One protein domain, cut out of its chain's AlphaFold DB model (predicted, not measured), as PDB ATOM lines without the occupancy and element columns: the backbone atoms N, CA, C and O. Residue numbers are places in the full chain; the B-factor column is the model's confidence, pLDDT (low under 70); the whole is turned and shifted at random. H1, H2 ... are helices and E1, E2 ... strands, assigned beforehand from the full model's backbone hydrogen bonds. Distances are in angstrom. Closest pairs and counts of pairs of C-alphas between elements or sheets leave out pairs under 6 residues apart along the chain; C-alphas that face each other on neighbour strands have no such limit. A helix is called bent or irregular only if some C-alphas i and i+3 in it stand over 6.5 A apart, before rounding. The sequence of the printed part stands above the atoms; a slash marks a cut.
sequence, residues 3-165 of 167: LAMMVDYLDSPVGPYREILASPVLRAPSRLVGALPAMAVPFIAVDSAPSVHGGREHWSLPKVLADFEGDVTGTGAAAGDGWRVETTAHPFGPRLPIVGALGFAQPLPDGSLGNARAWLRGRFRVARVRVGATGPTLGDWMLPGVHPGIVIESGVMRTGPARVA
ATOM      1  N   LEU A   3     277.668 264.133 260.526       92.06
ATOM      2  CA  LEU A   3     277.892 264.503 259.136       92.06
ATOM      3  C   LEU A   3     276.636 264.136 258.347       92.06
ATOM      4  O   LEU A   3     276.185 262.996 258.432       92.06
ATOM      5  N   ALA A   4     276.107 265.074 257.568       94.69
ATOM      6  CA  ALA A   4     275.048 264.816 256.603       94.69
ATOM      7  C   ALA A   4     275.510 265.247 255.211       94.69
ATOM      8  O   ALA A   4     276.228 266.240 255.074       94.69
ATOM      9  N   MET A   5     275.128 264.487 254.190       95.25
ATOM     10  CA  MET A   5     275.439 264.788 252.794       95.25
ATOM     11  C   MET A   5     274.219 264.484 251.932       95.25
ATOM     12  O   MET A   5     273.566 263.464 252.138       95.25
ATOM     13  N   MET A   6     273.944 265.362 250.971       97.19
ATOM     14  CA  MET A   6     273.009 265.134 249.873       97.19
ATOM     15  C   MET A   6     273.801 265.268 248.574       97.19
ATOM     16  O   MET A   6     274.547 266.234 248.407       97.19
ATOM     17  N   VAL A   7     273.715 264.264 247.709       96.31
ATOM     18  CA  VAL A   7     274.617 264.088 246.569       96.31
ATOM     19  C   VAL A   7     273.812 263.711 245.336       96.31
ATOM     20  O   VAL A   7     272.899 262.895 245.421       96.31
ATOM     21  N   ASP A   8     274.188 264.285 244.198       96.44
ATOM     22  CA  ASP A   8     273.722 263.877 242.876       96.44
ATOM     23  C   ASP A   8     274.885 263.178 242.156       96.44
ATOM     24  O   ASP A   8     275.908 263.798 241.840       96.44
ATOM     25  N   TYR A   9     274.776 261.862 241.977       95.75
ATOM     26  CA  TYR A   9     275.724 261.092 241.183       95.75
ATOM     27  C   TYR A   9     275.291 261.150 239.726       95.75
ATOM     28  O   TYR A   9     274.395 260.428 239.304       95.75
ATOM     29  N   LEU A  10     275.979 261.984 238.952       95.38
ATOM     30  CA  LEU A  10     275.691 262.177 237.528       95.38
ATOM     31  C   LEU A  10     276.106 260.979 236.657       95.38
ATOM     32  O   LEU A  10     275.570 260.795 235.570       95.38
ATOM     33  N   ASP A  11     277.070 260.183 237.123       94.38
ATOM     34  CA  ASP A  11     277.546 258.970 236.458       94.38
ATOM     35  C   ASP A  11     278.036 257.957 237.503       94.38
ATOM     36  O   ASP A  11     278.722 258.314 238.469       94.38
ATOM     37  N   SER A  12     277.662 256.689 237.330       93.94
ATOM     38  CA  SER A  12     278.099 255.587 238.184       93.94
ATOM     39  C   SER A  12     277.906 254.230 237.488       93.94
ATOM     40  O   SER A  12     277.109 254.125 236.555       93.94
ATOM     41  N   PRO A  13     278.547 253.144 237.972       91.06
ATOM     42  CA  PRO A  13     278.343 251.797 237.429       91.06
ATOM     43  C   PRO A  13     276.893 251.292 237.469       91.06
ATOM     44  O   PRO A  13     276.575 250.315 236.800       91.06
ATOM     45  N   VAL A  14     276.029 251.928 238.266       91.25
ATOM     46  CA  VAL A  14     274.603 251.594 238.396       91.25
ATOM     47  C   VAL A  14     273.687 252.669 237.794       91.25
ATOM     48  O   VAL A  14     272.495 252.699 238.090       91.25
ATOM     49  N   GLY A  15     274.242 253.547 236.954       94.38
ATOM     50  CA  GLY A  15     273.557 254.713 236.399       94.38
ATOM     51  C   GLY A  15     273.563 255.922 237.344       94.38
ATOM     52  O   GLY A  15     274.110 255.841 238.451       94.38
ATOM     53  N   PRO A  16     273.000 257.060 236.911       95.38
ATOM     54  CA  PRO A  16     272.854 258.232 237.763       95.38
ATOM     55  C   PRO A  16     271.852 257.972 238.891       95.38
ATOM     56  O   PRO A  16     270.885 257.231 238.707       95.38
ATOM     57  N   TYR A  17     272.094 258.559 240.061       97.19
ATOM     58  CA  TYR A  17     271.198 258.461 241.217       97.19
ATOM     59  C   TYR A  17     271.496 259.553 242.243       97.19
ATOM     60  O   TYR A  17     272.607 260.081 242.312       97.19
ATOM     61  N   ARG A  18     270.525 259.842 243.101       97.62
ATOM     62  CA  ARG A  18     270.676 260.750 244.236       97.62
ATOM     63  C   ARG A  18     270.788 259.981 245.533       97.62
ATOM     64  O   ARG A  18     270.260 258.883 245.691       97.62
ATOM     65  N   GLU A  19     271.524 260.560 246.467       97.62
ATOM     66  CA  GLU A  19     271.793 259.962 247.766       97.62
ATOM     67  C   GLU A  19     271.696 261.013 248.859       97.62
ATOM     68  O   GLU A  19     272.248 262.108 248.743       97.62
ATOM     69  N   ILE A  20     271.039 260.656 249.955       97.31
ATOM     70  CA  ILE A  20     271.184 261.337 251.233       97.31
ATOM     71  C   ILE A  20     271.787 260.359 252.228       97.31
ATOM     72  O   ILE A  20     271.392 259.197 252.287       97.31
ATOM     73  N   LEU A  21     272.726 260.828 253.039       95.44
ATOM     74  CA  LEU A  21     273.192 260.083 254.197       95.44
ATOM     75  C   LEU A  21     273.372 260.990 255.398       95.44
ATOM     76  O   LEU A  21     273.686 262.174 255.271       95.44
ATOM     77  N   ALA A  22     273.232 260.392 256.572       94.25
ATOM     78  CA  ALA A  22     273.553 261.030 257.828       94.25
ATOM     79  C   ALA A  22     274.263 260.019 258.730       94.25
ATOM     80  O   ALA A  22     273.902 258.843 258.813       94.25
ATOM     81  N   SER A  23     275.324 260.475 259.385       91.62
ATOM     82  CA  SER A  23     276.186 259.615 260.179       91.62
ATOM     83  C   SER A  23     276.782 260.353 261.373       91.62
ATOM     84  O   SER A  23     277.406 261.406 261.201       91.62
ATOM     85  N   PRO A  24     276.659 259.801 262.592       86.19
ATOM     86  CA  PRO A  24     277.487 260.218 263.708       86.19
ATOM     87  C   PRO A  24     278.963 259.935 263.408       86.19
ATOM     88  O   PRO A  24     279.352 258.814 263.070       86.19
ATOM     89  N   VAL A  25     279.814 260.944 263.579       79.44
ATOM     90  CA  VAL A  25     281.263 260.763 263.447       79.44
ATOM     91  C   VAL A  25     281.777 260.068 264.707       79.44
ATOM     92  O   VAL A  25     281.934 260.709 265.745       79.44
ATOM     93  N   LEU A  26     282.029 258.754 264.623       70.56
ATOM     94  CA  LEU A  26     282.454 257.938 265.771       70.56
ATOM     95  C   LEU A  26     283.846 258.327 266.265       70.56
ATOM     96  O   LEU A  26     284.117 258.314 267.463       70.56
ATOM     97  N   ARG A  27     284.745 258.660 265.336       67.56
ATOM     98  CA  ARG A  27     286.068 259.191 265.656       67.56
ATOM     99  C   ARG A  27     286.456 260.272 264.661       67.56
ATOM    100  O   ARG A  27     286.584 259.998 263.468       67.56
ATOM    101  N   ALA A  28     286.641 261.491 265.159       62.69
ATOM    102  CA  ALA A  28     287.151 262.588 264.353       62.69
ATOM    103  C   ALA A  28     288.642 262.361 264.021       62.69
ATOM    104  O   ALA A  28     289.371 261.812 264.858       62.69
ATOM    105  N   PRO A  29     289.111 262.790 262.835       63.94
ATOM    106  CA  PRO A  29     290.526 262.752 262.497       63.94
ATOM    107  C   PRO A  29     291.364 263.468 263.555       63.94
ATOM    108  O   PRO A  29     291.050 264.582 263.969       63.94
ATOM    109  N   SER A  30     292.449 262.837 263.988       61.53
ATOM    110  CA  SER A  30     293.420 263.443 264.901       61.53
ATOM    111  C   SER A  30     294.787 262.795 264.714       61.53
ATOM    112  O   SER A  30     294.892 261.708 264.145       61.53
ATOM    113  N   ARG A  31     295.847 263.417 265.246       57.69
ATOM    114  CA  ARG A  31     297.189 262.803 265.268       57.69
ATOM    115  C   ARG A  31     297.202 261.407 265.909       57.69
ATOM    116  O   ARG A  31     298.047 260.603 265.547       57.69
ATOM    117  N   LEU A  32     296.271 261.134 266.825       53.09
ATOM    118  CA  LEU A  32     296.167 259.872 267.562       53.09
ATOM    119  C   LEU A  32     295.305 258.820 266.847       53.09
ATOM    120  O   LEU A  32     295.509 257.629 267.043       53.09
ATOM    121  N   VAL A  33     294.334 259.248 266.035       53.72
ATOM    122  CA  VAL A  33     293.328 258.360 265.421       53.72
ATOM    123  C   VAL A  33     293.521 258.200 263.903       53.72
ATOM    124  O   VAL A  33     292.920 257.329 263.277       53.72
ATOM    125  N   GLY A  34     294.412 258.993 263.308       58.50
ATOM    126  CA  GLY A  34     294.669 259.017 261.873       58.50
ATOM    127  C   GLY A  34     293.850 260.082 261.142       58.50
ATOM    128  O   GLY A  34     293.045 260.807 261.725       58.50
ATOM    129  N   ALA A  35     294.097 260.201 259.837       62.22
ATOM    130  CA  ALA A  35     293.592 261.301 259.015       62.22
ATOM    131  C   ALA A  35     292.146 261.122 258.515       62.22
ATOM    132  O   ALA A  35     291.604 262.044 257.910       62.22
ATOM    133  N   LEU A  36     291.525 259.956 258.727       65.38
ATOM    134  CA  LEU A  36     290.202 259.644 258.181       65.38
ATOM    135  C   LEU A  36     289.167 259.500 259.293       65.38
ATOM    136  O   LEU A  36     289.431 258.785 260.261       65.38
ATOM    137  N   PRO A  37     287.982 260.121 259.151       70.38
ATOM    138  CA  PRO A  37     286.887 259.859 260.062       70.38
ATOM    139  C   PRO A  37     286.435 258.405 259.897       70.38
ATOM    140  O   PRO A  37     286.354 257.899 258.775       70.38
ATOM    141  N   ALA A  38     286.135 257.746 261.013       75.62
ATOM    142  CA  ALA A  38     285.456 256.456 261.014       75.62
ATOM    143  C   ALA A  38     283.962 256.697 261.248       75.62
ATOM    144  O   ALA A  38     283.567 257.140 262.328       75.62
ATOM    145  N   MET A  39     283.150 256.448 260.223       83.00
ATOM    146  CA  MET A  39     281.713 256.705 260.239       83.00
ATOM    147  C   MET A  39     280.928 255.396 260.200       83.00
ATOM    148  O   MET A  39     281.132 254.577 259.301       83.00
ATOM    149  N   ALA A  40     280.009 255.217 261.147       86.69
ATOM    150  CA  ALA A  40     278.918 254.262 260.994       86.69
ATOM    151  C   ALA A  40     277.739 255.003 260.366       86.69
ATOM    152  O   ALA A  40     277.370 256.064 260.865       86.69
ATOM    153  N   VAL A  41     277.184 254.493 259.266       89.62
ATOM    154  CA  VAL A  41     276.129 255.139 258.482       89.62
ATOM    155  C   VAL A  41     274.786 254.479 258.825       89.62
ATOM    156  O   VAL A  41     274.395 253.534 258.148       89.62
ATOM    157  N   PRO A  42     274.085 254.925 259.887       90.56
ATOM    158  CA  PRO A  42     272.791 254.367 260.277       90.56
ATOM    159  C   PRO A  42     271.656 254.806 259.347       90.56
ATOM    160  O   PRO A  42     270.621 254.151 259.310       90.56
ATOM    161  N   PHE A  43     271.838 255.908 258.614       94.06
ATOM    162  CA  PHE A  43     270.844 256.453 257.701       94.06
ATOM    163  C   PHE A  43     271.482 256.756 256.354       94.06
ATOM    164  O   PHE A  43     272.426 257.546 256.255       94.06
ATOM    165  N   ILE A  44     270.940 256.128 255.321       96.19
ATOM    166  CA  ILE A  44     271.293 256.380 253.935       96.19
ATOM    167  C   ILE A  44     270.109 255.989 253.056       96.19
ATOM    168  O   ILE A  44     269.556 254.899 253.196       96.19
ATOM    169  N   ALA A  45     269.708 256.882 252.163       97.12
ATOM    170  CA  ALA A  45     268.599 256.662 251.250       97.12
ATOM    171  C   ALA A  45     268.959 257.143 249.846       97.12
ATOM    172  O   ALA A  45     269.758 258.067 249.691       97.12
ATOM    173  N   VAL A  46     268.403 256.482 248.834       97.88
ATOM    174  CA  VAL A  46     268.702 256.715 247.415       97.88
ATOM    175  C   VAL A  46     267.448 256.569 246.559       97.88
ATOM    176  O   VAL A  46     266.513 255.889 246.962       97.88
ATOM    177  N   ASP A  47     267.445 257.129 245.355       96.62
ATOM    178  CA  ASP A  47     266.359 256.963 244.369       96.62
ATOM    179  C   ASP A  47     266.584 255.788 243.390       96.62
ATOM    180  O   ASP A  47     265.808 255.577 242.461       96.62
ATOM    181  N   SER A  48     267.634 254.981 243.596       95.31
ATOM    182  CA  SER A  48     268.030 253.899 242.683       95.31
ATOM    183  C   SER A  48     268.058 252.531 243.365       95.31
ATOM    184  O   SER A  48     268.893 252.258 244.233       95.31
ATOM    185  N   ALA A  49     267.185 251.620 242.922       92.62
ATOM    186  CA  ALA A  49     267.148 250.237 243.408       92.62
ATOM    187  C   ALA A  49     268.462 249.459 243.150       92.62
ATOM    188  O   ALA A  49     268.935 248.786 244.073       92.62
ATOM    189  N   PRO A  50     269.126 249.588 241.981       90.12
ATOM    190  CA  PRO A  50     270.479 249.060 241.788       90.12
ATOM    191  C   PRO A  50     271.504 249.574 242.814       90.12
ATOM    192  O   PRO A  50     272.319 248.794 243.314       90.12
ATOM    193  N   SER A  51     271.442 250.859 243.189       92.06
ATOM    194  CA  SER A  51     272.307 251.431 244.236       92.06
ATOM    195  C   SER A  51     272.009 250.836 245.616       92.06
ATOM    196  O   SER A  51     272.944 250.534 246.362       92.06
ATOM    197  N   VAL A  52     270.729 250.599 245.948       89.62
ATOM    198  CA  VAL A  52     270.327 249.906 247.189       89.62
ATOM    199  C   VAL A  52     270.962 248.521 247.264       89.62
ATOM    200  O   VAL A  52     271.603 248.194 248.265       89.62
ATOM    201  N   HIS A  53     270.804 247.725 246.208       88.31
ATOM    202  CA  HIS A  53     271.336 246.367 246.144       88.31
ATOM    203  C   HIS A  53     272.866 246.360 246.285       88.31
ATOM    204  O   HIS A  53     273.390 245.776 247.231       88.31
ATOM    205  N   GLY A  54     273.579 247.113 245.438       84.88
ATOM    206  CA  GLY A  54     275.044 247.163 245.476       84.88
ATOM    207  C   GLY A  54     275.608 247.714 246.792       84.88
ATOM    208  O   GLY A  54     276.649 247.253 247.259       84.88
ATOM    209  N   GLY A  55     274.919 248.672 247.421       80.94
ATOM    210  CA  GLY A  55     275.282 249.222 248.728       80.94
ATOM    211  C   GLY A  55     275.206 248.194 249.858       80.94
ATOM    212  O   GLY A  55     276.118 248.112 250.687       80.94
ATOM    213  N   ARG A  56     274.128 247.406 249.878       89.25
ATOM    214  CA  ARG A  56     273.891 246.364 250.885       89.25
ATOM    215  C   ARG A  56     274.845 245.189 250.710       89.25
ATOM    216  O   ARG A  56     275.434 244.750 251.693       89.25
ATOM    217  N   GLU A  57     275.041 244.728 249.477       86.62
ATOM    218  CA  GLU A  57     275.884 243.560 249.207       86.62
ATOM    219  C   GLU A  57     277.371 243.824 249.446       86.62
ATOM    220  O   GLU A  57     278.040 243.033 250.106       86.62
ATOM    221  N   HIS A  58     277.906 244.941 248.949       84.62
ATOM    222  CA  HIS A  58     279.355 245.160 248.970       84.62
ATOM    223  C   HIS A  58     279.860 245.918 250.202       84.62
ATOM    224  O   HIS A  58     281.033 245.791 250.557       84.62
ATOM    225  N   TRP A  59     279.013 246.734 250.839       86.19
ATOM    226  CA  TRP A  59     279.415 247.612 251.948       86.19
ATOM    227  C   TRP A  59     278.520 247.507 253.183       86.19
ATOM    228  O   TRP A  59     278.762 248.229 254.150       86.19
ATOM    229  N   SER A  60     277.504 246.634 253.163       87.25
ATOM    230  CA  SER A  60     276.544 246.456 254.263       87.25
ATOM    231  C   SER A  60     275.873 247.764 254.693       87.25
ATOM    232  O   SER A  60     275.532 247.955 255.857       87.25
ATOM    233  N   LEU A  61     275.688 248.687 253.745       88.31
ATOM    234  CA  LEU A  61     275.020 249.959 254.000       88.31
ATOM    235  C   LEU A  61     273.505 249.734 254.089       88.31
ATOM    236  O   LEU A  61     272.950 249.103 253.186       88.31
ATOM    237  N   PRO A  62     272.807 250.293 255.096       90.88
ATOM    238  CA  PRO A  62     271.364 250.126 255.268       90.88
ATOM    239  C   PRO A  62     270.566 251.017 254.299       90.88
ATOM    240  O   PRO A  62     269.631 251.702 254.698       90.88
ATOM    241  N   LYS A  63     270.944 251.033 253.010       93.56
ATOM    242  CA  LYS A  63     270.313 251.866 251.979       93.56
ATOM    243  C   LYS A  63     268.836 251.532 251.848       93.56
ATOM    244  O   LYS A  63     268.488 250.356 251.745       93.56
ATOM    245  N   VAL A  64     267.990 252.551 251.807       94.19
ATOM    246  CA  VAL A  64     266.555 252.442 251.501       94.19
ATOM    247  C   VAL A  64     266.197 253.325 250.308       94.19
ATOM    248  O   VAL A  64     266.991 254.182 249.921       94.19
ATOM    249  N   LEU A  65     265.029 253.093 249.709       97.44
ATOM    250  CA  LEU A  65     264.518 253.965 248.654       97.44
ATOM    251  C   LEU A  65     263.936 255.256 249.242       97.44
ATOM    252  O   LEU A  65     263.380 255.238 250.342       97.44
ATOM    253  N   ALA A  66     264.085 256.349 248.503       97.62
ATOM    254  CA  ALA A  66     263.541 257.662 248.817       97.62
ATOM    255  C   ALA A  66     263.275 258.463 247.541       97.62
ATOM    256  O   ALA A  66     263.912 258.234 246.512       97.62
ATOM    257  N   ASP A  67     262.384 259.438 247.656       98.00
ATOM    258  CA  ASP A  67     262.103 260.438 246.635       98.00
ATOM    259  C   ASP A  67     262.986 261.669 246.853       98.00
ATOM    260  O   ASP A  67     263.242 262.067 247.993       98.00
ATOM    261  N   PHE A  68     263.437 262.287 245.760       98.19
ATOM    262  CA  PHE A  68     264.290 263.473 245.791       98.19
ATOM    263  C   PHE A  68     263.705 264.599 244.944       98.19
ATOM    264  O   PHE A  68     263.237 264.388 243.829       98.19
ATOM    265  N   GLU A  69     263.820 265.823 245.448       97.62
ATOM    266  CA  GLU A  69     263.319 267.036 244.804       97.62
ATOM    267  C   GLU A  69     264.420 268.101 244.746       97.62
ATOM    268  O   GLU A  69     265.319 268.144 245.591       97.62
ATOM    269  N   GLY A  70     264.330 268.996 243.761       96.44
ATOM    270  CA  GLY A  70     265.195 270.173 243.665       96.44
ATOM    271  C   GLY A  70     266.646 269.880 243.267       96.44
ATOM    272  O   GLY A  70     266.935 268.940 242.516       96.44
ATOM    273  N   ASP A  71     267.542 270.743 243.746       93.88
ATOM    274  CA  ASP A  71     268.972 270.796 243.436       93.88
ATOM    275  C   ASP A  71     269.805 270.655 244.718       93.88
ATOM    276  O   ASP A  71     269.753 271.499 245.616       93.88
ATOM    277  N   VAL A  72     270.631 269.607 244.767       92.50
ATOM    278  CA  VAL A  72     271.496 269.276 245.910       92.50
ATOM    279  C   VAL A  72     272.560 270.344 246.200       92.50
ATOM    280  O   VAL A  72     273.105 270.389 247.303       92.50
ATOM    281  N   THR A  73     272.873 271.210 245.227       94.81
ATOM    282  CA  THR A  73     273.825 272.322 245.382       94.81
ATOM    283  C   THR A  73     273.166 273.634 245.817       94.81
ATOM    284  O   THR A  73     273.866 274.572 246.210       94.81
ATOM    285  N   GLY A  74     271.831 273.682 245.795       96.06
ATOM    286  CA  GLY A  74     271.004 274.829 246.143       96.06
ATOM    287  C   GLY A  74     269.914 274.439 247.136       96.06
ATOM    288  O   GLY A  74     270.203 274.221 248.313       96.06
ATOM    289  N   THR A  75     268.659 274.407 246.681       98.00
ATOM    290  CA  THR A  75     267.519 273.951 247.493       98.00
ATOM    291  C   THR A  75     267.079 272.572 247.036       98.00
ATOM    292  O   THR A  75     266.676 272.418 245.883       98.00
ATOM    293  N   GLY A  76     267.119 271.599 247.941       97.50
ATOM    294  CA  GLY A  76     266.736 270.222 247.663       97.50
ATOM    295  C   GLY A  76     266.002 269.579 248.831       97.50
ATOM    296  O   GLY A  76     266.027 270.074 249.961       97.50
ATOM    297  N   ALA A  77     265.344 268.464 248.550       98.19
ATOM    298  CA  ALA A  77     264.700 267.652 249.566       98.19
ATOM    299  C   ALA A  77     264.856 266.164 249.258       98.19
ATOM    300  O   ALA A  77     264.997 265.768 248.101       98.19
ATOM    301  N   ALA A  78     264.818 265.358 250.312       98.19
ATOM    302  CA  ALA A  78     264.694 263.912 250.242       98.19
ATOM    303  C   ALA A  78     263.599 263.459 251.209       98.19
ATOM    304  O   ALA A  78     263.525 263.958 252.338       98.19
ATOM    305  N   ALA A  79     262.761 262.520 250.789       98.00
ATOM    306  CA  ALA A  79     261.685 261.985 251.609       98.00
ATOM    307  C   ALA A  79     261.563 260.472 251.441       98.00
ATOM    308  O   ALA A  79     261.768 259.928 250.361       98.00
ATOM    309  N   GLY A  80     261.206 259.797 252.523       96.31
ATOM    310  CA  GLY A  80     260.856 258.385 252.514       96.31
ATOM    311  C   GLY A  80     259.735 258.128 253.508       96.31
ATOM    312  O   GLY A  80     259.112 259.061 254.016       96.31
ATOM    313  N   ASP A  81     259.481 256.857 253.807       93.94
ATOM    314  CA  ASP A  81     258.391 256.495 254.709       93.94
ATOM    315  C   ASP A  81     258.605 257.075 256.120       93.94
ATOM    316  O   ASP A  81     259.540 256.708 256.838       93.94
ATOM    317  N   GLY A  82     257.756 258.035 256.494       95.19
ATOM    318  CA  GLY A  82     257.756 258.679 257.806       95.19
ATOM    319  C   GLY A  82     258.890 259.676 258.077       95.19
ATOM    320  O   GLY A  82     259.005 260.129 259.213       95.19
ATOM    321  N   TRP A  83     259.724 260.043 257.096       97.19
ATOM    322  CA  TRP A  83     260.799 261.028 257.289       97.19
ATOM    323  C   TRP A  83     260.962 261.965 256.090       97.19
ATOM    324  O   TRP A  83     260.711 261.600 254.943       97.19
ATOM    325  N   ARG A  84     261.439 263.186 256.358       97.88
ATOM    326  CA  ARG A  84     261.783 264.175 255.326       97.88
ATOM    327  C   ARG A  84     262.976 265.012 255.756       97.88
ATOM    328  O   ARG A  84     263.065 265.430 256.913       97.88
ATOM    329  N   VAL A  85     263.860 265.282 254.803       98.19
ATOM    330  CA  VAL A  85     265.005 266.179 254.947       98.19
ATOM    331  C   VAL A  85     264.955 267.239 253.866       98.19
ATOM    332  O   VAL A  85     264.823 266.923 252.690       98.19
ATOM    333  N   GLU A  86     265.126 268.487 254.267       98.25
ATOM    334  CA  GLU A  86     265.189 269.633 253.370       98.25
ATOM    335  C   GLU A  86     266.508 270.357 253.586       98.25
ATOM    336  O   GLU A  86     266.959 270.536 254.721       98.25
ATOM    337  N   THR A  87     267.136 270.779 252.498       97.94
ATOM    338  CA  THR A  87     268.388 271.521 252.539       97.94
ATOM    339  C   THR A  87     268.287 272.780 251.694       97.94
ATOM    340  O   THR A  87     267.703 272.804 250.614       97.94
ATOM    341  N   THR A  88     268.880 273.859 252.194       98.44
ATOM    342  CA  THR A  88     269.134 275.070 251.412       98.44
ATOM    343  C   THR A  88     270.575 275.486 251.633       98.44
ATOM    344  O   THR A  88     270.944 275.938 252.721       98.44
ATOM    345  N   ALA A  89     271.403 275.312 250.610       97.94
ATOM    346  CA  ALA A  89     272.800 275.690 250.621       97.94
ATOM    347  C   ALA A  89     272.994 277.108 250.070       97.94
ATOM    348  O   ALA A  89     272.511 277.470 249.001       97.94
ATOM    349  N   HIS A  90     273.761 277.905 250.806       97.62
ATOM    350  CA  HIS A  90     274.206 279.229 250.393       97.62
ATOM    351  C   HIS A  90     275.737 279.218 250.307       97.62
ATOM    352  O   HIS A  90     276.403 279.489 251.317       97.62
ATOM    353  N   PRO A  91     276.317 278.833 249.153       97.44
ATOM    354  CA  PRO A  91     277.759 278.847 248.960       97.44
ATOM    355  C   PRO A  91     278.287 280.283 248.861       97.44
ATOM    356  O   PRO A  91     277.648 281.164 248.289       97.44
ATOM    357  N   PHE A  92     279.480 280.521 249.394       96.62
ATOM    358  CA  PHE A  92     280.150 281.818 249.342       96.62
ATOM    359  C   PHE A  92     281.665 281.658 249.188       96.62
ATOM    360  O   PHE A  92     282.235 280.591 249.414       96.62
ATOM    361  N   GLY A  93     282.330 282.743 248.787       96.25
ATOM    362  CA  GLY A  93     283.776 282.753 248.578       96.25
ATOM    363  C   GLY A  93     284.229 282.029 247.299       96.25
ATOM    364  O   GLY A  93     283.406 281.694 246.438       96.25
ATOM    365  N   PRO A  94     285.550 281.838 247.133       96.69
ATOM    366  CA  PRO A  94     286.129 281.274 245.919       96.69
ATOM    367  C   PRO A  94     285.883 279.766 245.801       96.69
ATOM    368  O   PRO A  94     285.693 279.058 246.788       96.69
ATOM    369  N   ARG A  95     285.964 279.267 244.566       97.19
ATOM    370  CA  ARG A  95     285.943 277.835 244.259       97.19
ATOM    371  C   ARG A  95     287.328 277.229 244.498       97.19
ATOM    372  O   ARG A  95     288.267 277.520 243.757       97.19
ATOM    373  N   LEU A  96     287.442 276.357 245.494       96.75
ATOM    374  CA  LEU A  96     288.701 275.746 245.925       96.75
ATOM    375  C   LEU A  96     288.776 274.263 245.531       96.75
ATOM    376  O   LEU A  96     287.738 273.612 245.383       96.75
ATOM    377  N   PRO A  97     289.978 273.697 245.323       96.44
ATOM    378  CA  PRO A  97     290.130 272.264 245.097       96.44
ATOM    379  C   PRO A  97     289.874 271.473 246.388       96.44
ATOM    380  O   PRO A  97     290.334 271.864 247.457       96.44
ATOM    381  N   ILE A  98     289.199 270.327 246.278       92.44
ATOM    382  CA  ILE A  98     289.086 269.334 247.356       92.44
ATOM    383  C   ILE A  98     289.773 268.041 246.938       92.44
ATOM    384  O   ILE A  98     289.564 267.533 245.837       92.44
ATOM    385  N   VAL A  99     290.593 267.507 247.839       91.31
ATOM    386  CA  VAL A  99     291.133 266.150 247.777       91.31
ATOM    387  C   VAL A  99     291.025 265.579 249.179       91.31
ATOM    388  O   VAL A  99     291.561 266.156 250.122       91.31
ATOM    389  N   GLY A 100     290.322 264.465 249.329       85.69
ATOM    390  CA  GLY A 100     290.088 263.872 250.638       85.69
ATOM    391  C   GLY A 100     289.628 262.431 250.549       85.69
ATOM    392  O   GLY A 100     289.458 261.873 249.463       85.69
ATOM    393  N   ALA A 101     289.430 261.823 251.711       86.50
ATOM    394  CA  ALA A 101     288.808 260.520 251.807       86.50
ATOM    395  C   ALA A 101     287.908 260.426 253.041       86.50
ATOM    396  O   ALA A 101     288.112 261.120 254.036       86.50
ATOM    397  N   LEU A 102     286.913 259.550 252.950       84.19
ATOM    398  CA  LEU A 102     285.957 259.229 254.002       84.19
ATOM    399  C   LEU A 102     286.073 257.743 254.333       84.19
ATOM    400  O   LEU A 102     286.150 256.910 253.429       84.19
ATOM    401  N   GLY A 103     286.126 257.419 255.623       85.38
ATOM    402  CA  GLY A 103     286.128 256.046 256.111       85.38
ATOM    403  C   GLY A 103     284.737 255.627 256.572       85.38
ATOM    404  O   GLY A 103     284.074 256.358 257.308       85.38
ATOM    405  N   PHE A 104     284.328 254.424 256.186       84.31
ATOM    406  CA  PHE A 104     283.101 253.787 256.652       84.31
ATOM    407  C   PHE A 104     283.459 252.539 257.447       84.31
ATOM    408  O   PHE A 104     284.316 251.770 257.013       84.31
ATOM    409  N   ALA A 105     282.798 252.346 258.582       86.81
ATOM    410  CA  ALA A 105     282.884 251.147 259.400       86.81
ATOM    411  C   ALA A 105     281.459 250.641 259.653       86.81
ATOM    412  O   ALA A 105     280.691 251.299 260.357       86.81
ATOM    413  N   GLN A 106     281.094 249.517 259.034       85.62
ATOM    414  CA  GLN A 106     279.785 248.880 259.192       85.62
ATOM    415  C   GLN A 106     279.913 247.558 259.959       85.62
ATOM    416  O   GLN A 106     280.868 246.815 259.720       85.62
ATOM    417  N   PRO A 107     278.979 247.240 260.871       86.25
ATOM    418  CA  PRO A 107     278.883 245.899 261.431       86.25
ATOM    419  C   PRO A 107     278.485 244.899 260.338       86.25
ATOM    420  O   PRO A 107     277.612 245.176 259.518       86.25
ATOM    421  N   LEU A 108     279.134 243.738 260.338       85.25
ATOM    422  CA  LEU A 108     278.818 242.608 259.469       85.25
ATOM    423  C   LEU A 108     277.940 241.585 260.216       85.25
ATOM    424  O   LEU A 108     277.926 241.587 261.451       85.25
ATOM    425  N   PRO A 109     277.214 240.694 259.507       83.56
ATOM    426  CA  PRO A 109     276.316 239.717 260.138       83.56
ATOM    427  C   PRO A 109     276.991 238.776 261.148       83.56
ATOM    428  O   PRO A 109     276.346 238.312 262.081       83.56
ATOM    429  N   ASP A 110     278.288 238.511 260.984       85.50
ATOM    430  CA  ASP A 110     279.101 237.676 261.879       85.50
ATOM    431  C   ASP A 110     279.643 238.436 263.110       85.50
ATOM    432  O   ASP A 110     280.425 237.896 263.892       85.50
ATOM    433  N   GLY A 111     279.252 239.705 263.281       81.88
ATOM    434  CA  GLY A 111     279.709 240.580 264.360       81.88
ATOM    435  C   GLY A 111     281.091 241.201 264.132       81.88
ATOM    436  O   GLY A 111     281.589 241.916 265.007       81.88
ATOM    437  N   SER A 112     281.731 240.958 262.986       85.75
ATOM    438  CA  SER A 112     282.960 241.653 262.600       85.75
ATOM    439  C   SER A 112     282.670 243.059 262.047       85.75
ATOM    440  O   SER A 112     281.520 243.442 261.831       85.75
ATOM    441  N   LEU A 113     283.714 243.876 261.860       85.50
ATOM    442  CA  LEU A 113     283.590 245.221 261.284       85.50
ATOM    443  C   LEU A 113     284.126 245.241 259.853       85.50
ATOM    444  O   LEU A 113     285.305 244.969 259.620       85.50
ATOM    445  N   GLY A 114     283.276 245.621 258.905       86.12
ATOM    446  CA  GLY A 114     283.644 245.911 257.528       86.12
ATOM    447  C   GLY A 114     284.089 247.363 257.389       86.12
ATOM    448  O   GLY A 114     283.308 248.284 257.615       86.12
ATOM    449  N   ASN A 115     285.342 247.575 256.994       87.00
ATOM    450  CA  ASN A 115     285.904 248.897 256.754       87.00
ATOM    451  C   ASN A 115     286.026 249.177 255.258       87.00
ATOM    452  O   ASN A 115     286.629 248.398 254.519       87.00
ATOM    453  N   ALA A 116     285.544 250.335 254.824       86.81
ATOM    454  CA  ALA A 116     285.697 250.822 253.460       86.81
ATOM    455  C   ALA A 116     286.183 252.270 253.444       86.81
ATOM    456  O   ALA A 116     286.120 252.989 254.444       86.81
ATOM    457  N   ARG A 117     286.705 252.697 252.295       88.94
ATOM    458  CA  ARG A 117     287.169 254.070 252.083       88.94
ATOM    459  C   ARG A 117     286.624 254.593 250.767       88.94
ATOM    460  O   ARG A 117     286.717 253.900 249.758       88.94
ATOM    461  N   ALA A 118     286.109 255.815 250.783       88.12
ATOM    462  CA  ALA A 118     285.842 256.583 249.579       88.12
ATOM    463  C   ALA A 118     286.887 257.684 249.433       88.12
ATOM    464  O   ALA A 118     287.214 258.359 250.404       88.12
ATOM    465  N   TRP A 119     287.403 257.870 248.224       91.12
ATOM    466  CA  TRP A 119     288.278 258.979 247.860       91.12
ATOM    467  C   TRP A 119     287.500 259.970 247.015       91.12
ATOM    468  O   TRP A 119     286.829 259.575 246.066       91.12
ATOM    469  N   LEU A 120     287.640 261.250 247.338       91.94
ATOM    470  CA  LEU A 120     287.002 262.355 246.643       91.94
ATOM    471  C   LEU A 120     288.073 263.287 246.086       91.94
ATOM    472  O   LEU A 120     289.008 263.679 246.791       91.94
ATOM    473  N   ARG A 121     287.909 263.682 244.823       94.94
ATOM    474  CA  ARG A 121     288.648 264.792 244.216       94.94
ATOM    475  C   ARG A 121     287.682 265.679 243.457       94.94
ATOM    476  O   ARG A 121     286.826 265.168 242.743       94.94
ATOM    477  N   GLY A 122     287.825 266.990 243.578       95.88
ATOM    478  CA  GLY A 122     286.891 267.901 242.937       95.88
ATOM    479  C   GLY A 122     287.123 269.360 243.276       95.88
ATOM    480  O   GLY A 122     288.238 269.790 243.583       95.88
ATOM    481  N   ARG A 123     286.039 270.126 243.220       97.12
ATOM    482  CA  ARG A 123     285.995 271.544 243.555       97.12
ATOM    483  C   ARG A 123     284.814 271.808 244.477       97.12
ATOM    484  O   ARG A 123     283.738 271.258 244.257       97.12
ATOM    485  N   PHE A 124     285.016 272.669 245.462       97.06
ATOM    486  CA  PHE A 124     283.984 273.031 246.420       97.06
ATOM    487  C   PHE A 124     283.979 274.529 246.715       97.06
ATOM    488  O   PHE A 124     284.958 275.236 246.454       97.06
ATOM    489  N   ARG A 125     282.882 274.988 247.312       97.69
ATOM    490  CA  ARG A 125     282.788 276.266 248.021       97.69
ATOM    491  C   ARG A 125     282.363 276.022 249.456       97.69
ATOM    492  O   ARG A 125     281.628 275.076 249.735       97.69
ATOM    493  N   VAL A 126     282.811 276.886 250.359       97.81
ATOM    494  CA  VAL A 126     282.246 276.945 251.711       97.81
ATOM    495  C   VAL A 126     280.802 277.425 251.634       97.81
ATOM    496  O   VAL A 126     280.460 278.223 250.763       97.81
ATOM    497  N   ALA A 127     279.950 276.922 252.519       97.75
ATOM    498  CA  ALA A 127     278.530 277.229 252.509       97.75
ATOM    499  C   ALA A 127     277.954 277.330 253.921       97.75
ATOM    500  O   ALA A 127     278.451 276.723 254.875       97.75
ATOM    501  N   ARG A 128     276.863 278.087 254.045       98.19
ATOM    502  CA  ARG A 128     275.898 277.912 255.134       98.19
ATOM    503  C   ARG A 128     274.771 277.045 254.602       98.19
ATOM    504  O   ARG A 128     274.205 277.367 253.563       98.19
ATOM    505  N   VAL A 129     274.462 275.963 255.302       98.19
ATOM    506  CA  VAL A 129     273.416 275.023 254.902       98.19
ATOM    507  C   VAL A 129     272.316 275.073 255.946       98.19
ATOM    508  O   VAL A 129     272.546 274.733 257.105       98.19
ATOM    509  N   ARG A 130     271.130 275.535 255.553       98.38
ATOM    510  CA  ARG A 130     269.923 275.362 256.359       98.38
ATOM    511  C   ARG A 130     269.431 273.934 256.163       98.38
ATOM    512  O   ARG A 130     269.322 273.490 255.027       98.38
ATOM    513  N   VAL A 131     269.157 273.247 257.260       98.06
ATOM    514  CA  VAL A 131     268.667 271.871 257.300       98.06
ATOM    515  C   VAL A 131     267.323 271.861 258.017       98.06
ATOM    516  O   VAL A 131     267.215 272.366 259.135       98.06
ATOM    517  N   GLY A 132     266.312 271.294 257.372       98.00
ATOM    518  CA  GLY A 132     265.091 270.802 257.999       98.00
ATOM    519  C   GLY A 132     265.157 269.279 258.066       98.00
ATOM    520  O   GLY A 132     265.565 268.644 257.099       98.00
ATOM    521  N   ALA A 133     264.793 268.688 259.200       97.31
ATOM    522  CA  ALA A 133     264.812 267.242 259.386       97.31
ATOM    523  C   ALA A 133     263.626 266.813 260.244       97.31
ATOM    524  O   ALA A 133     263.431 267.323 261.347       97.31
ATOM    525  N   THR A 134     262.846 265.869 259.734       97.06
ATOM    526  CA  THR A 134     261.682 265.301 260.414       97.06
ATOM    527  C   THR A 134     261.697 263.785 260.290       97.06
ATOM    528  O   THR A 134     262.265 263.228 259.350       97.06
ATOM    529  N   GLY A 135     261.080 263.123 261.260       93.56
ATOM    530  CA  GLY A 135     260.945 261.674 261.325       93.56
ATOM    531  C   GLY A 135     261.079 261.170 262.759       93.56
ATOM    532  O   GLY A 135     261.365 261.971 263.649       93.56
ATOM    533  N   PRO A 136     260.901 259.860 262.997       91.62
ATOM    534  CA  PRO A 136     260.776 259.314 264.348       91.62
ATOM    535  C   PRO A 136     261.971 259.607 265.255       91.62
ATOM    536  O   PRO A 136     261.793 259.836 266.442       91.62
ATOM    537  N   THR A 137     263.184 259.586 264.691       92.25
ATOM    538  CA  THR A 137     264.430 259.882 265.419       92.25
ATOM    539  C   THR A 137     265.388 260.777 264.636       92.25
ATOM    540  O   THR A 137     266.348 261.290 265.198       92.25
ATOM    541  N   LEU A 138     265.172 260.976 263.328       91.56
ATOM    542  CA  LEU A 138     266.141 261.636 262.445       91.56
ATOM    543  C   LEU A 138     266.431 263.085 262.866       91.56
ATOM    544  O   LEU A 138     267.586 263.506 262.853       91.56
ATOM    545  N   GLY A 139     265.402 263.822 263.294       91.88
ATOM    546  CA  GLY A 139     265.538 265.207 263.758       91.88
ATOM    547  C   GLY A 139     266.365 265.364 265.040       91.88
ATOM    548  O   GLY A 139     266.957 266.421 265.250       91.88
ATOM    549  N   ASP A 140     266.479 264.315 265.861       92.06
ATOM    550  CA  ASP A 140     267.175 264.379 267.155       92.06
ATOM    551  C   ASP A 140     268.699 264.377 267.007       92.06
ATOM    552  O   ASP A 140     269.427 264.869 267.871       92.06
ATOM    553  N   TRP A 141     269.207 263.814 265.910       92.12
ATOM    554  CA  TRP A 141     270.645 263.680 265.677       92.12
ATOM    555  C   TRP A 141     271.110 264.317 264.366       92.12
ATOM    556  O   TRP A 141     272.301 264.605 264.225       92.12
ATOM    557  N   MET A 142     270.200 264.631 263.446       93.44
ATOM    558  CA  MET A 142     270.425 265.564 262.346       93.44
ATOM    559  C   MET A 142     269.658 266.858 262.636       93.44
ATOM    560  O   MET A 142     268.593 267.118 262.087       93.44
ATOM    561  N   LEU A 143     270.219 267.645 263.556       94.69
ATOM    562  CA  LEU A 143     269.555 268.808 264.140       94.69
ATOM    563  C   LEU A 143     269.104 269.818 263.068       94.69
ATOM    564  O   LEU A 143     269.948 270.306 262.307       94.69
ATOM    565  N   PRO A 144     267.814 270.198 263.028       96.75
ATOM    566  CA  PRO A 144     267.350 271.299 262.197       96.75
ATOM    567  C   PRO A 144     268.048 272.616 262.559       96.75
ATOM    568  O   PRO A 144     268.346 272.881 263.724       96.75
ATOM    569  N   GLY A 145     268.313 273.465 261.566       97.56
ATOM    570  CA  GLY A 145     268.973 274.756 261.771       97.56
ATOM    571  C   GLY A 145     269.966 275.114 260.672       97.56
ATOM    572  O   GLY A 145     269.948 274.537 259.590       97.56
ATOM    573  N   VAL A 146     270.824 276.104 260.931       98.06
ATOM    574  CA  VAL A 146     271.848 276.558 259.978       98.06
ATOM    575  C   VAL A 146     273.221 276.061 260.411       98.06
ATOM    576  O   VAL A 146     273.713 276.419 261.478       98.06
ATOM    577  N   HIS A 147     273.873 275.306 259.533       97.12
ATOM    578  CA  HIS A 147     275.145 274.642 259.795       97.12
ATOM    579  C   HIS A 147     276.243 275.142 258.850       97.12
ATOM    580  O   HIS A 147     275.955 275.545 257.717       97.12
ATOM    581  N   PRO A 148     277.516 275.160 259.282       97.00
ATOM    582  CA  PRO A 148     278.628 275.288 258.350       97.00
ATOM    583  C   PRO A 148     278.710 274.034 257.472       97.00
ATOM    584  O   PRO A 148     278.542 272.917 257.954       97.00
ATOM    585  N   GLY A 149     278.999 274.215 256.190       95.56
ATOM    586  CA  GLY A 149     279.131 273.111 255.252       95.56
ATOM    587  C   GLY A 149     279.957 273.482 254.033       95.56
ATOM    588  O   GLY A 149     280.594 274.539 253.973       95.56
ATOM    589  N   ILE A 150     279.928 272.592 253.052       96.31
ATOM    590  CA  ILE A 150     280.510 272.809 251.734       96.31
ATOM    591  C   ILE A 150     279.508 272.389 250.665       96.31
ATOM    592  O   ILE A 150     278.720 271.474 250.883       96.31
ATOM    593  N   VAL A 151     279.580 273.030 249.503       97.31
ATOM    594  CA  VAL A 151     278.930 272.563 248.275       97.31
ATOM    595  C   VAL A 151     280.022 272.065 247.348       97.31
ATOM    596  O   VAL A 151     280.940 272.818 247.017       97.31
ATOM    597  N   ILE A 152     279.946 270.798 246.949       95.50
ATOM    598  CA  ILE A 152     280.837 270.217 245.946       95.50
ATOM    599  C   ILE A 152     280.186 270.452 244.581       95.50
ATOM    600  O   ILE A 152     279.195 269.820 244.251       95.50
ATOM    601  N   GLU A 153     280.742 271.372 243.793       94.19
ATOM    602  CA  GLU A 153     280.185 271.765 242.485       94.19
ATOM    603  C   GLU A 153     280.547 270.773 241.369       94.19
ATOM    604  O   GLU A 153     279.944 270.761 240.302       94.19
ATOM    605  N   SER A 154     281.613 269.998 241.572       94.38
ATOM    606  CA  SER A 154     282.099 269.008 240.612       94.38
ATOM    607  C   SER A 154     283.105 268.093 241.290       94.38
ATOM    608  O   SER A 154     283.981 268.589 242.010       94.38
ATOM    609  N   GLY A 155     283.089 266.803 240.987       93.56
ATOM    610  CA  GLY A 155     284.116 265.896 241.469       93.56
ATOM    611  C   GLY A 155     283.919 264.474 240.990       93.56
ATOM    612  O   GLY A 155     282.933 264.149 240.340       93.56
ATOM    613  N   VAL A 156     284.884 263.634 241.335       94.06
ATOM    614  CA  VAL A 156     284.812 262.190 241.154       94.06
ATOM    615  C   VAL A 156     285.021 261.554 242.515       94.06
ATOM    616  O   VAL A 156     285.985 261.877 243.222       94.06
ATOM    617  N   MET A 157     284.122 260.640 242.862       92.62
ATOM    618  CA  MET A 157     284.252 259.797 244.037       92.62
ATOM    619  C   MET A 157     284.565 258.366 243.612       92.62
ATOM    620  O   MET A 157     283.979 257.839 242.672       92.62
ATOM    621  N   ARG A 158     285.508 257.726 244.302       91.06
ATOM    622  CA  ARG A 158     285.829 256.308 244.118       91.06
ATOM    623  C   ARG A 158     285.708 255.602 245.450       91.06
ATOM    624  O   ARG A 158     286.377 256.004 246.396       91.06
ATOM    625  N   THR A 159     284.929 254.532 245.507       85.44
ATOM    626  CA  THR A 159     284.779 253.727 246.722       85.44
ATOM    627  C   THR A 159     285.570 252.436 246.575       85.44
ATOM    628  O   THR A 159     285.423 251.708 245.598       85.44
ATOM    629  N   GLY A 160     286.468 252.180 247.525       83.81
ATOM    630  CA  GLY A 160     287.218 250.931 247.597       83.81
ATOM    631  C   GLY A 160     286.369 249.783 248.148       83.81
ATOM    632  O   GLY A 160     285.349 250.031 248.797       83.81
ATOM    633  N   PRO A 161     286.801 248.528 247.944       82.44
ATOM    634  CA  PRO A 161     286.100 247.372 248.489       82.44
ATOM    635  C   PRO A 161     286.085 247.421 250.021       82.44
ATOM    636  O   PRO A 161     287.065 247.859 250.639       82.44
ATOM    637  N   ALA A 162     284.998 246.941 250.628       77.31
ATOM    638  CA  ALA A 162     284.975 246.692 252.061       77.31
ATOM    639  C   ALA A 162     285.971 245.579 252.417       77.31
ATOM    640  O   ALA A 162     286.124 244.591 251.699       77.31
ATOM    641  N   ARG A 163     286.684 245.755 253.528       82.50
ATOM    642  CA  ARG A 163     287.618 244.771 254.076       82.50
ATOM    643  C   ARG A 163     287.294 244.546 255.539       82.50
ATOM    644  O   ARG A 163     287.113 245.512 256.277       82.50
ATOM    645  N   VAL A 164     287.281 243.289 255.968       78.12
ATOM    646  CA  VAL A 164     287.131 242.950 257.386       78.12
ATOM    647  C   VAL A 164     288.313 243.534 258.160       78.12
ATOM    648  O   VAL A 164     289.477 243.306 257.813       78.12
ATOM    649  N   ALA A 165     288.019 244.327 259.188       66.56
ATOM    650  CA  ALA A 165     289.018 244.846 260.104       66.56
ATOM    651  C   ALA A 165     289.666 243.667 260.840       66.56
ATOM    652  O   ALA A 165     288.983 242.928 261.552       66.56
TER     653      ALA A 165
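Overview. This is residues 3 to 165 of the 167 residues of an uncharacterized protein of Rhodococcus sp. OK519 (UniProt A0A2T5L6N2). A large sheet of five strands, with its long strands E6, E7 and E8 sharply bent, wraps partly round a small sheet of three strands, E1, E2 and E3, which lies in the middle. H1 packs on the small sheet and reaches the far ends of E6 and E7, and the short H2 sits near the turn from E7 to E8. The printed part has 163 residues, with named elements in the order E1 E2 E3 H1 E4 E5 E6 E7 H2 E8; both sheets, E4 - E5 - E6 - E7 - E8 and E1 - E2 - E3, are antiparallel. The class is mostly strand, and the whole is compact and rounded, with a radius of gyration of the C-alphas of 15.5 A and spans of 43 by 39 by 33 A.

Along the chain. In the large sheet, find E4 at residues 67 to 70 and E5 at residues 75 to 80. E6 runs from C-alpha 83 at (260.799, 261.028, 257.289) to residue 107, 23.9 A, and bends by 147 degrees at residue 96. E7, residues 113 to 134, spans 29.7 A and bends by 127 degrees at residue 127. E8 starts at residue 145 and ends at C-alpha 159 at (284.779, 253.727, 246.722), 30.3 A on, bending by 94 degrees at residue 156. Look next for E1, residues 3 to 9, from C-alpha 3 at (277.892, 264.503, 259.136); E2, residues 17 to 27, 28.6 A; and E3, residues 43 to 46. H1 is residues 49 to 59, 15.2 A, and H2 is residues 138 to 141.

Arrangement. Begin with the strongly twisted large sheet, whose strands E4 to E7 form a meander, each the antiparallel neighbour of the one before. Within hydrogen-bond range are N 69 and O 77 across the pair E4 and E5 at 2.9 A, N 78 and O 85 across E5 and E6 at 2.8 A, N 98 and O 122 across E6 and E7 at 2.9 A, and N 123 and O 154 across E7 and E8 at 2.8 A. E1, E2 and E3 form a second meander: look at N 5 and O 21, 2.9 A, and N 20 and O 45, 2.9 A. Between the sheets, the closest C-alphas of E2 and E5 are those of Ile 20 and Ala 78, 7.1 A, and E1 and E8 are near each other. H1 is over E3 at a height over the small sheet of 9.3 A and stands up from it at 44 degrees; it only grazes the large sheet, with residues 58 to 59. H2 is on the large sheet, with the C-alphas of Ala 133 and Gly 139 closest at 4.9 A. In H1 every O i to N i+4 pair is within hydrogen-bond range; H2 is too short for one.

Size, cuts and confidence. The C-alphas of Gly 93 and Asp 110 are farthest apart, 47.2 A. The printed part has no cut. The link from E2 to E3 is long, 15 residues. Look for low confidence at residues 27 to 36, of which residue 27 belongs to E2, and at residue 165: their pLDDT is under 70, while the mean pLDDT of the printed part is 90.2.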